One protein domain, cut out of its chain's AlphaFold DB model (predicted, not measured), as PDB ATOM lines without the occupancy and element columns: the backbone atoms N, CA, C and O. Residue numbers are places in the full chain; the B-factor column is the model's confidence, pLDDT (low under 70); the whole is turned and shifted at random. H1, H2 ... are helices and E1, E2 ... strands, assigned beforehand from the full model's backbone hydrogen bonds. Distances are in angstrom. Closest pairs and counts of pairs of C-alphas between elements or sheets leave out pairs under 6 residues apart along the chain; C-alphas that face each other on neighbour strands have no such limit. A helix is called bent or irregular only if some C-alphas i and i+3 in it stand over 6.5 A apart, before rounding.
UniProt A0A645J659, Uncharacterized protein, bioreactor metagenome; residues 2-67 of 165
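AT A GLANCE: This is residues 2 to 67 of the 165 residues of an uncharacterized protein of bioreactor metagenome (UniProt A0A645J659). A narrow two-stranded parallel sheet, E1 beside E2, has one long helix, H2, running along it, mostly over E2, while a shorter helix, H1, sits near the end where the strands begin. A long loop, residues 44 to 55, returns from H2 to E2. The printed part has 66 residues, with two named helices and two named strands in the order H1, E1, H2, E2; the class is mixed, helices and strands. It is compact by its radius of gyration of the C-alphas, 12.3 A, yet elongated, spanning 40 by 21 by 20 A.

HOW THE PARTS SIT: E1, residues 17 to 21, and E2, residues 56 to 63, are parallel neighbours at 14 degrees, with N 20 and O 61 at 2.8 A and N 63 and O 20 at 2.9 A, both within hydrogen-bond range. E2 bends by 88 degrees at residue 59. With H2, residues 27 to 43, they form a strand-helix-strand unit, two parallel neighbour strands with a helix between them in the chain, and its crossover is right-handed. The closest C-alphas of H2 and E2 are those of Arg 42 and Ile 56, 7.0 A apart. H2 has a kink of 41 degrees near residue 34 and is irregular, C-alphas 29 and 32 being 8.0 A apart. H1, residues 2 to 11, is close to H2 but not clearly touching, the closest C-alphas, of Val 2 and Leu 41, being 7.6 A apart; they run the same way at a steep tilt of 62 degrees. H1 and E2 are apart. Every O i to N i+4 pair is within hydrogen-bond range in H1, and 11 of 13 in H2.

IN THESE COORDINATES: E1 measures 11.3 A from first to last C-alpha, E2 15.4 A, H2 22.9 A and H1 14.2 A. C-alpha 2, where H1 begins, is at (285.684, 291.458, 178.812), and C-alpha 63, where E2 ends, is at (293.748, 275.550, 177.466).

THE WHOLE: The two C-alphas farthest apart, those of Gln 47 and Val 67, are 42.0 A apart. The printed part has no cut; the link from H2 to E2 is long, and those from H1 to E1 and E1 to H2 are tight. The mean pLDDT of the printed part is 92.8, and no printed residue is under 70.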
ATOM      1  N   VAL A   2     286.951 290.688 178.888       91.94
ATOM      2  CA  VAL A   2     285.684 291.458 178.812       91.94
ATOM      3  C   VAL A   2     285.209 291.698 177.373       91.94
ATOM      4  O   VAL A   2     284.133 291.246 177.005       91.94
ATOM      5  N   THR A   3     286.039 292.306 176.518       93.31
ATOM      6  CA  THR A   3     285.694 292.554 175.104       93.31
ATOM      7  C   THR A   3     285.370 291.276 174.332       93.31
ATOM      8  O   THR A   3     284.498 291.277 173.474       93.31
ATOM      9  N   MET A   4     286.064 290.174 174.630       93.31
ATOM     10  CA  MET A   4     285.799 288.882 173.993       93.31
ATOM     11  C   MET A   4     284.432 288.342 174.420       93.31
ATOM     12  O   MET A   4     283.683 287.873 173.573       93.31
ATOM     13  N   MET A   5     284.087 288.450 175.705       93.06
ATOM     14  CA  MET A   5     282.793 288.001 176.214       93.06
ATOM     15  C   MET A   5     281.636 288.877 175.718       93.06
ATOM     16  O   MET A   5     280.582 288.355 175.370       93.06
ATOM     17  N   GLN A   6     281.852 290.189 175.585       93.81
ATOM     18  CA  GLN A   6     280.880 291.089 174.961       93.81
ATOM     19  C   GLN A   6     280.636 290.717 173.492       93.81
ATOM     20  O   GLN A   6     279.496 290.514 173.085       93.81
ATOM     21  N   LYS A   7     281.705 290.517 172.714       94.75
ATOM     22  CA  LYS A   7     281.589 290.050 171.325       94.75
ATOM     23  C   LYS A   7     280.901 288.690 171.223       94.75
ATOM     24  O   LYS A   7     280.114 288.470 170.307       94.75
ATOM     25  N   HIS A   8     281.182 287.780 172.157       94.25
ATOM     26  CA  HIS A   8     280.537 286.467 172.221       94.25
ATOM     27  C   HIS A   8     279.035 286.583 172.496       94.25
ATOM     28  O   HIS A   8     278.252 285.949 171.796       94.25
ATOM     29  N   ARG A   9     278.628 287.444 173.440       92.44
ATOM     30  CA  ARG A   9     277.219 287.770 173.720       92.44
ATOM     31  C   ARG A   9     276.483 288.258 172.472       92.44
ATOM     32  O   ARG A   9     275.356 287.838 172.238       92.44
ATOM     33  N   GLU A  10     277.116 289.135 171.698       93.62
ATOM     34  CA  GLU A  10     276.533 289.736 170.490       93.62
ATOM     35  C   GLU A  10     276.477 288.753 169.313       93.62
ATOM     36  O   GLU A  10     275.476 288.690 168.605       93.62
ATOM     37  N   SER A  11     277.544 287.978 169.109       94.44
ATOM     38  CA  SER A  11     277.706 287.140 167.911       94.44
ATOM     39  C   SER A  11     277.148 285.724 168.075       94.44
ATOM     40  O   SER A  11     276.831 285.078 167.082       94.44
ATOM     41  N   ASN A  12     277.048 285.220 169.309       90.44
ATOM     42  CA  ASN A  12     276.656 283.842 169.625       90.44
ATOM     43  C   ASN A  12     275.631 283.803 170.777       90.44
ATOM     44  O   ASN A  12     275.893 283.201 171.827       90.44
ATOM     45  N   PRO A  13     274.467 284.463 170.628       85.19
ATOM     46  CA  PRO A  13     273.497 284.577 171.709       85.19
ATOM     47  C   PRO A  13     273.029 283.196 172.188       85.19
ATOM     48  O   PRO A  13     272.692 282.318 171.396       85.19
ATOM     49  N   GLY A  14     273.020 282.999 173.509       85.25
ATOM     50  CA  GLY A  14     272.567 281.760 174.153       85.25
ATOM     51  C   GLY A  14     273.566 280.596 174.129       85.25
ATOM     52  O   GLY A  14     273.325 279.583 174.782       85.25
ATOM     53  N   ILE A  15     274.704 280.725 173.438       93.38
ATOM     54  CA  ILE A  15     275.750 279.698 173.438       93.38
ATOM     55  C   ILE A  15     276.680 279.930 174.627       93.38
ATOM     56  O   ILE A  15     277.306 280.982 174.750       93.38
ATOM     57  N   LYS A  16     276.822 278.924 175.494       95.19
ATOM     58  CA  LYS A  16     277.784 278.968 176.600       95.19
ATOM     59  C   LYS A  16     279.213 278.773 176.103       95.19
ATOM     60  O   LYS A  16     279.507 277.824 175.377       95.19
ATOM     61  N   MET A  17     280.117 279.639 176.546       94.69
ATOM     62  CA  MET A  17     281.552 279.482 176.363       94.69
ATOM     63  C   MET A  17     282.076 278.419 177.327       94.69
ATOM     64  O   MET A  17     282.026 278.596 178.543       94.69
ATOM     65  N   LYS A  18     282.579 277.320 176.761       95.44
ATOM     66  CA  LYS A  18     283.125 276.176 177.511       95.44
ATOM     67  C   LYS A  18     284.630 276.241 177.719       95.44
ATOM     68  O   LYS A  18     285.163 275.534 178.562       95.44
ATOM     69  N   GLY A  19     285.327 277.071 176.959       94.19
ATOM     70  CA  GLY A  19     286.753 277.231 177.147       94.19
ATOM     71  C   GLY A  19     287.362 278.300 176.265       94.19
ATOM     72  O   GLY A  19     286.743 278.780 175.314       94.19
ATOM     73  N   VAL A  20     288.586 278.674 176.617       94.81
ATOM     74  CA  VAL A  20     289.411 279.649 175.909       94.81
ATOM     75  C   VAL A  20     290.779 279.036 175.676       94.81
ATOM     76  O   VAL A  20     291.482 278.659 176.615       94.81
ATOM     77  N   ILE A  21     291.177 278.977 174.410       94.06
ATOM     78  CA  ILE A  21     292.534 278.598 174.032       94.06
ATOM     79  C   ILE A  21     293.447 279.795 174.292       94.06
ATOM     80  O   ILE A  21     293.224 280.896 173.780       94.06
ATOM     81  N   LEU A  22     294.497 279.581 175.078       93.75
ATOM     82  CA  LEU A  22     295.511 280.576 175.402       93.75
ATOM     83  C   LEU A  22     296.484 280.729 174.223       93.75
ATOM     84  O   LEU A  22     297.633 280.304 174.275       93.75
ATOM     85  N   GLY A  23     296.011 281.339 173.135       87.94
ATOM     86  CA  GLY A  23     296.712 281.390 171.842       87.94
ATOM     87  C   GLY A  23     297.998 282.229 171.792       87.94
ATOM     88  O   GLY A  23     298.636 282.302 170.749       87.94
ATOM     89  N   CYS A  24     298.391 282.872 172.890       88.19
ATOM     90  CA  CYS A  24     299.681 283.540 173.015       88.19
ATOM     91  C   CYS A  24     300.437 282.919 174.185       88.19
ATOM     92  O   CYS A  24     299.881 282.780 175.275       88.19
ATOM     93  N   THR A  25     301.726 282.641 173.988       84.44
ATOM     94  CA  THR A  25     302.622 282.035 174.989       84.44
ATOM     95  C   THR A  25     302.726 282.825 176.298       84.44
ATOM     96  O   THR A  25     303.217 282.308 177.294       84.44
ATOM     97  N   HIS A  26     302.246 284.071 176.332       86.00
ATOM     98  CA  HIS A  26     302.219 284.905 177.532       86.00
ATOM     99  C   HIS A  26     300.981 284.691 178.413       86.00
ATOM    100  O   HIS A  26     301.026 284.982 179.607       86.00
ATOM    101  N   TYR A  27     299.866 284.228 177.848       90.12
ATOM    102  CA  TYR A  27     298.606 284.110 178.583       90.12
ATOM    103  C   TYR A  27     298.607 283.063 179.702       90.12
ATOM    104  O   TYR A  27     297.966 283.340 180.716       90.12
ATOM    105  N   PRO A  28     299.346 281.939 179.612       88.25
ATOM    106  CA  PRO A  28     299.478 281.023 180.743       88.25
ATOM    107  C   PRO A  28     299.977 281.703 182.031       88.25
ATOM    108  O   PRO A  28     299.514 281.370 183.116       88.25
ATOM    109  N   TYR A  29     300.822 282.742 181.941       86.38
ATOM    110  CA  TYR A  29     301.292 283.503 183.117       86.38
ATOM    111  C   TYR A  29     300.241 284.428 183.740       86.38
ATOM    112  O   TYR A  29     300.501 285.034 184.784       86.38
ATOM    113  N   LEU A  30     299.093 284.589 183.083       90.38
ATOM    114  CA  LEU A  30     297.979 285.430 183.513       90.38
ATOM    115  C   LEU A  30     296.751 284.600 183.899       90.38
ATOM    116  O   LEU A  30     295.676 285.174 184.069       90.38
ATOM    117  N   LEU A  31     296.889 283.277 184.041       91.81
ATOM    118  CA  LEU A  31     295.768 282.373 184.291       91.81
ATOM    119  C   LEU A  31     294.930 282.804 185.503       91.81
ATOM    120  O   LEU A  31     293.720 282.953 185.369       91.81
ATOM    121  N   ASP A  32     295.566 283.129 186.631       92.25
ATOM    122  CA  ASP A  32     294.867 283.598 187.838       92.25
ATOM    123  C   ASP A  32     294.037 284.860 187.575       92.25
ATOM    124  O   ASP A  32     292.915 285.009 188.059       92.25
ATOM    125  N   THR A  33     294.572 285.771 186.755       94.19
ATOM    126  CA  THR A  33     293.864 286.994 186.359       94.19
ATOM    127  C   THR A  33     292.688 286.669 185.444       94.19
ATOM    128  O   THR A  33     291.606 287.218 185.622       94.19
ATOM    129  N   LEU A  34     292.868 285.766 184.476       94.94
ATOM    130  CA  LEU A  34     291.806 285.348 183.560       94.94
ATOM    131  C   LEU A  34     290.662 284.644 184.299       94.94
ATOM    132  O   LEU A  34     289.496 284.954 184.048       94.94
ATOM    133  N   VAL A  35     290.988 283.759 185.244       94.50
ATOM    134  CA  VAL A  35     290.019 283.093 186.124       94.50
ATOM    135  C   VAL A  35     289.272 284.129 186.954       94.50
ATOM    136  O   VAL A  35     288.044 284.174 186.918       94.50
ATOM    137  N   ARG A  36     289.993 285.036 187.625       95.62
ATOM    138  CA  ARG A  36     289.379 286.091 188.436       95.62
ATOM    139  C   ARG A  36     288.421 286.968 187.628       95.62
ATOM    140  O   ARG A  36     287.293 287.181 188.060       95.62
ATOM    141  N   VAL A  37     288.841 287.446 186.456       95.81
ATOM    142  CA  VAL A  37     287.991 288.279 185.590       95.81
ATOM    143  C   VAL A  37     286.769 287.498 185.104       95.81
ATOM    144  O   VAL A  37     285.688 288.064 184.996       95.81
ATOM    145  N   THR A  38     286.901 286.199 184.834       95.44
ATOM    146  CA  THR A  38     285.763 285.344 184.453       95.44
ATOM    147  C   THR A  38     284.748 285.247 185.588       95.44
ATOM    148  O   THR A  38     283.553 285.424 185.366       95.44
ATOM    149  N   GLU A  39     285.221 285.060 186.818       94.81
ATOM    150  CA  GLU A  39     284.373 285.031 188.007       94.81
ATOM    151  C   GLU A  39     283.700 286.380 188.293       94.81
ATOM    152  O   GLU A  39     282.528 286.429 188.666       94.81
ATOM    153  N   GLU A  40     284.408 287.490 188.088       95.88
ATOM    154  CA  GLU A  40     283.827 288.834 188.159       95.88
ATOM    155  C   GLU A  40     282.731 289.018 187.098       95.88
ATOM    156  O   GLU A  40     281.643 289.487 187.428       95.88
ATOM    157  N   LEU A  41     282.957 288.561 185.861       95.44
ATOM    158  CA  LEU A  41     281.957 288.612 184.791       95.44
ATOM    159  C   LEU A  41     280.709 287.779 185.114       95.44
ATOM    160  O   LEU A  41     279.603 288.246 184.859       95.44
ATOM    161  N   ARG A  42     280.838 286.595 185.731       94.25
ATOM    162  CA  ARG A  42     279.669 285.794 186.158       94.25
ATOM    163  C   ARG A  42     278.745 286.545 187.118       94.25
ATOM    164  O   ARG A  42     277.539 286.307 187.120       94.25
ATOM    165  N   ARG A  43     279.311 287.401 187.971       95.69
ATOM    166  CA  ARG A  43     278.567 288.184 188.970       95.69
ATOM    167  C   ARG A  43     278.209 289.584 188.488       95.69
ATOM    168  O   ARG A  43     277.507 290.285 189.205       95.69
ATOM    169  N   PHE A  44     278.698 289.991 187.321       95.88
ATOM    170  CA  PHE A  44     278.466 291.323 186.797       95.88
ATOM    171  C   PHE A  44     276.987 291.520 186.466       95.88
ATOM    172  O   PHE A  44     276.395 290.737 185.717       95.88
ATOM    173  N   GLU A  45     276.413 292.580 187.027       95.38
ATOM    174  CA  GLU A  45     275.012 292.942 186.870       95.38
ATOM    175  C   GLU A  45     274.877 294.259 186.112       95.38
ATOM    176  O   GLU A  45     275.545 295.248 186.405       95.38
ATOM    177  N   GLU A  46     273.962 294.270 185.153       93.25
ATOM    178  CA  GLU A  46     273.548 295.449 184.405       93.25
ATOM    179  C   GLU A  46     272.024 295.537 184.524       93.25
ATOM    180  O   GLU A  46     271.318 294.580 184.205       93.25
ATOM    181  N   GLN A  47     271.518 296.648 185.072       93.25
ATOM    182  CA  GLN A  47     270.082 296.853 185.332       93.25
ATOM    183  C   GLN A  47     269.433 295.701 186.135       93.25
ATOM    184  O   GLN A  47     268.318 295.269 185.848       93.25
ATOM    185  N   GLY A  48     270.154 295.167 187.128       92.62
ATOM    186  CA  GLY A  48     269.691 294.058 187.977       92.62
ATOM    187  C   GLY A  48     269.736 292.675 187.316       92.62
ATOM    188  O   GLY A  48     269.282 291.701 187.912       92.62
ATOM    189  N   THR A  49     270.284 292.559 186.103       92.19
ATOM    190  CA  THR A  49     270.414 291.286 185.384       92.19
ATOM    191  C   THR A  49     271.875 290.868 185.277       92.19
ATOM    192  O   THR A  49     272.724 291.647 184.846       92.19
ATOM    193  N   LYS A  50     272.180 289.604 185.593       94.12
ATOM    194  CA  LYS A  50     273.519 289.019 185.407       94.12
ATOM    195  C   LYS A  50     273.794 288.706 183.939       94.12
ATOM    196  O   LYS A  50     273.648 287.567 183.492       94.12
ATOM    197  N   VAL A  51     274.191 289.723 183.183       93.25
ATOM    198  CA  VAL A  51     274.238 289.684 181.711       93.25
ATOM    199  C   VAL A  51     275.215 288.670 181.112       93.25
ATOM    200  O   VAL A  51     275.024 288.257 179.970       93.25
ATOM    201  N   PHE A  52     276.229 288.226 181.863       94.38
ATOM    202  CA  PHE A  52     277.188 287.217 181.393       94.38
ATOM    203  C   PHE A  52     277.028 285.842 182.050       94.38
ATOM    204  O   PHE A  52     277.594 284.875 181.545       94.38
ATOM    205  N   ALA A  53     276.250 285.705 183.130       92.50
ATOM    206  CA  ALA A  53     276.152 284.442 183.871       92.50
ATOM    207  C   ALA A  53     275.669 283.278 182.991       92.50
ATOM    208  O   ALA A  53     276.218 282.182 183.050       92.50
ATOM    209  N   GLY A  54     274.683 283.530 182.124       92.50
ATOM    210  CA  GLY A  54     274.150 282.529 181.197       92.50
ATOM    211  C   GLY A  54     275.079 282.174 180.031       92.50
ATOM    212  O   GLY A  54     274.796 281.211 179.325       92.50
ATOM    213  N   LEU A  55     276.167 282.924 179.827       94.44
ATOM    214  CA  LEU A  55     277.101 282.763 178.706       94.44
ATOM    215  C   LEU A  55     278.395 282.048 179.092       94.44
ATOM    216  O   LEU A  55     279.147 281.646 178.208       94.44
ATOM    217  N   ILE A  56     278.674 281.889 180.382       95.12
ATOM    218  CA  ILE A  56     279.904 281.269 180.871       95.12
ATOM    219  C   ILE A  56     279.538 279.897 181.442       95.12
ATOM    220  O   ILE A  56     278.768 279.801 182.395       95.12
ATOM    221  N   ASP A  57     280.072 278.822 180.862       95.56
ATOM    222  CA  ASP A  57     279.842 277.465 181.368       95.56
ATOM    223  C   ASP A  57     280.480 277.278 182.749       95.56
ATOM    224  O   ASP A  57     281.554 277.819 182.999       95.56
ATOM    225  N   ASP A  58     279.856 276.522 183.652       91.00
ATOM    226  CA  ASP A  58     280.370 276.302 185.014       91.00
ATOM    227  C   ASP A  58     281.756 275.644 185.016       91.00
ATOM    228  O   ASP A  58     282.556 275.892 185.917       91.00
ATOM    229  N   LYS A  59     282.069 274.854 183.980       92.00
ATOM    230  CA  LYS A  59     283.364 274.191 183.795       92.00
ATOM    231  C   LYS A  59     284.193 274.842 182.693       92.00
ATOM    232  O   LYS A  59     284.846 274.148 181.925       92.00
ATOM    233  N   MET A  60     284.146 276.167 182.575       94.06
ATOM    234  CA  MET A  60     284.939 276.865 181.567       94.06
ATOM    235  C   MET A  60     286.446 276.613 181.762       94.06
ATOM    236  O   MET A  60     287.008 276.970 182.796       94.06
ATOM    237  N   GLU A  61     287.105 276.041 180.753       95.38
ATOM    238  CA  GLU A  61     288.529 275.686 180.805       95.38
ATOM    239  C   GLU A  61     289.424 276.696 180.073       95.38
ATOM    240  O   GLU A  61     289.081 277.218 179.010       95.38
ATOM    241  N   PHE A  62     290.623 276.936 180.604       95.19
ATOM    242  CA  PHE A  62     291.683 277.655 179.898       95.19
ATOM    243  C   PHE A  62     292.727 276.656 179.410       95.19
ATOM    244  O   PHE A  62     293.366 275.978 180.212       95.19
ATOM    245  N   VAL A  63     292.900 276.569 178.093       93.94
ATOM    246  CA  VAL A  63     293.748 275.550 177.466       93.94
ATOM    247  C   VAL A  63     295.063 276.177 177.021       93.94
ATOM    248  O   VAL A  63     295.074 277.006 176.112       93.94
ATOM    249  N   ASP A  64     296.169 275.761 177.636       93.06
ATOM    250  CA  ASP A  64     297.520 276.058 177.154       93.06
ATOM    251  C   ASP A  64     297.930 275.044 176.065       93.06
ATOM    252  O   ASP A  64     298.125 273.860 176.368       93.06
ATOM    253  N   PRO A  65     298.081 275.467 174.794       93.31
ATOM    254  CA  PRO A  65     298.463 274.561 173.717       93.31
ATOM    255  C   PRO A  65     299.923 274.083 173.805       93.31
ATOM    256  O   PRO A  65     300.276 273.109 173.133       93.31
ATOM    257  N   ALA A  66     300.784 274.719 174.612       90.88
ATOM    258  CA  ALA A  66     302.219 274.432 174.641       90.88
ATOM    259  C   ALA A  66     302.533 272.980 175.031       90.88
ATOM    260  O   ALA A  66     303.433 272.365 174.461       90.88
ATOM    261  N   VAL A  67     301.768 272.399 175.960       88.56
ATOM    262  CA  VAL A  67     301.982 271.019 176.429       88.56
ATOM    263  C   VAL A  67     301.734 270.005 175.314       88.56
ATOM    264  O   VAL A  67     302.535 269.090 175.119       88.56
TER     265      VAL A  67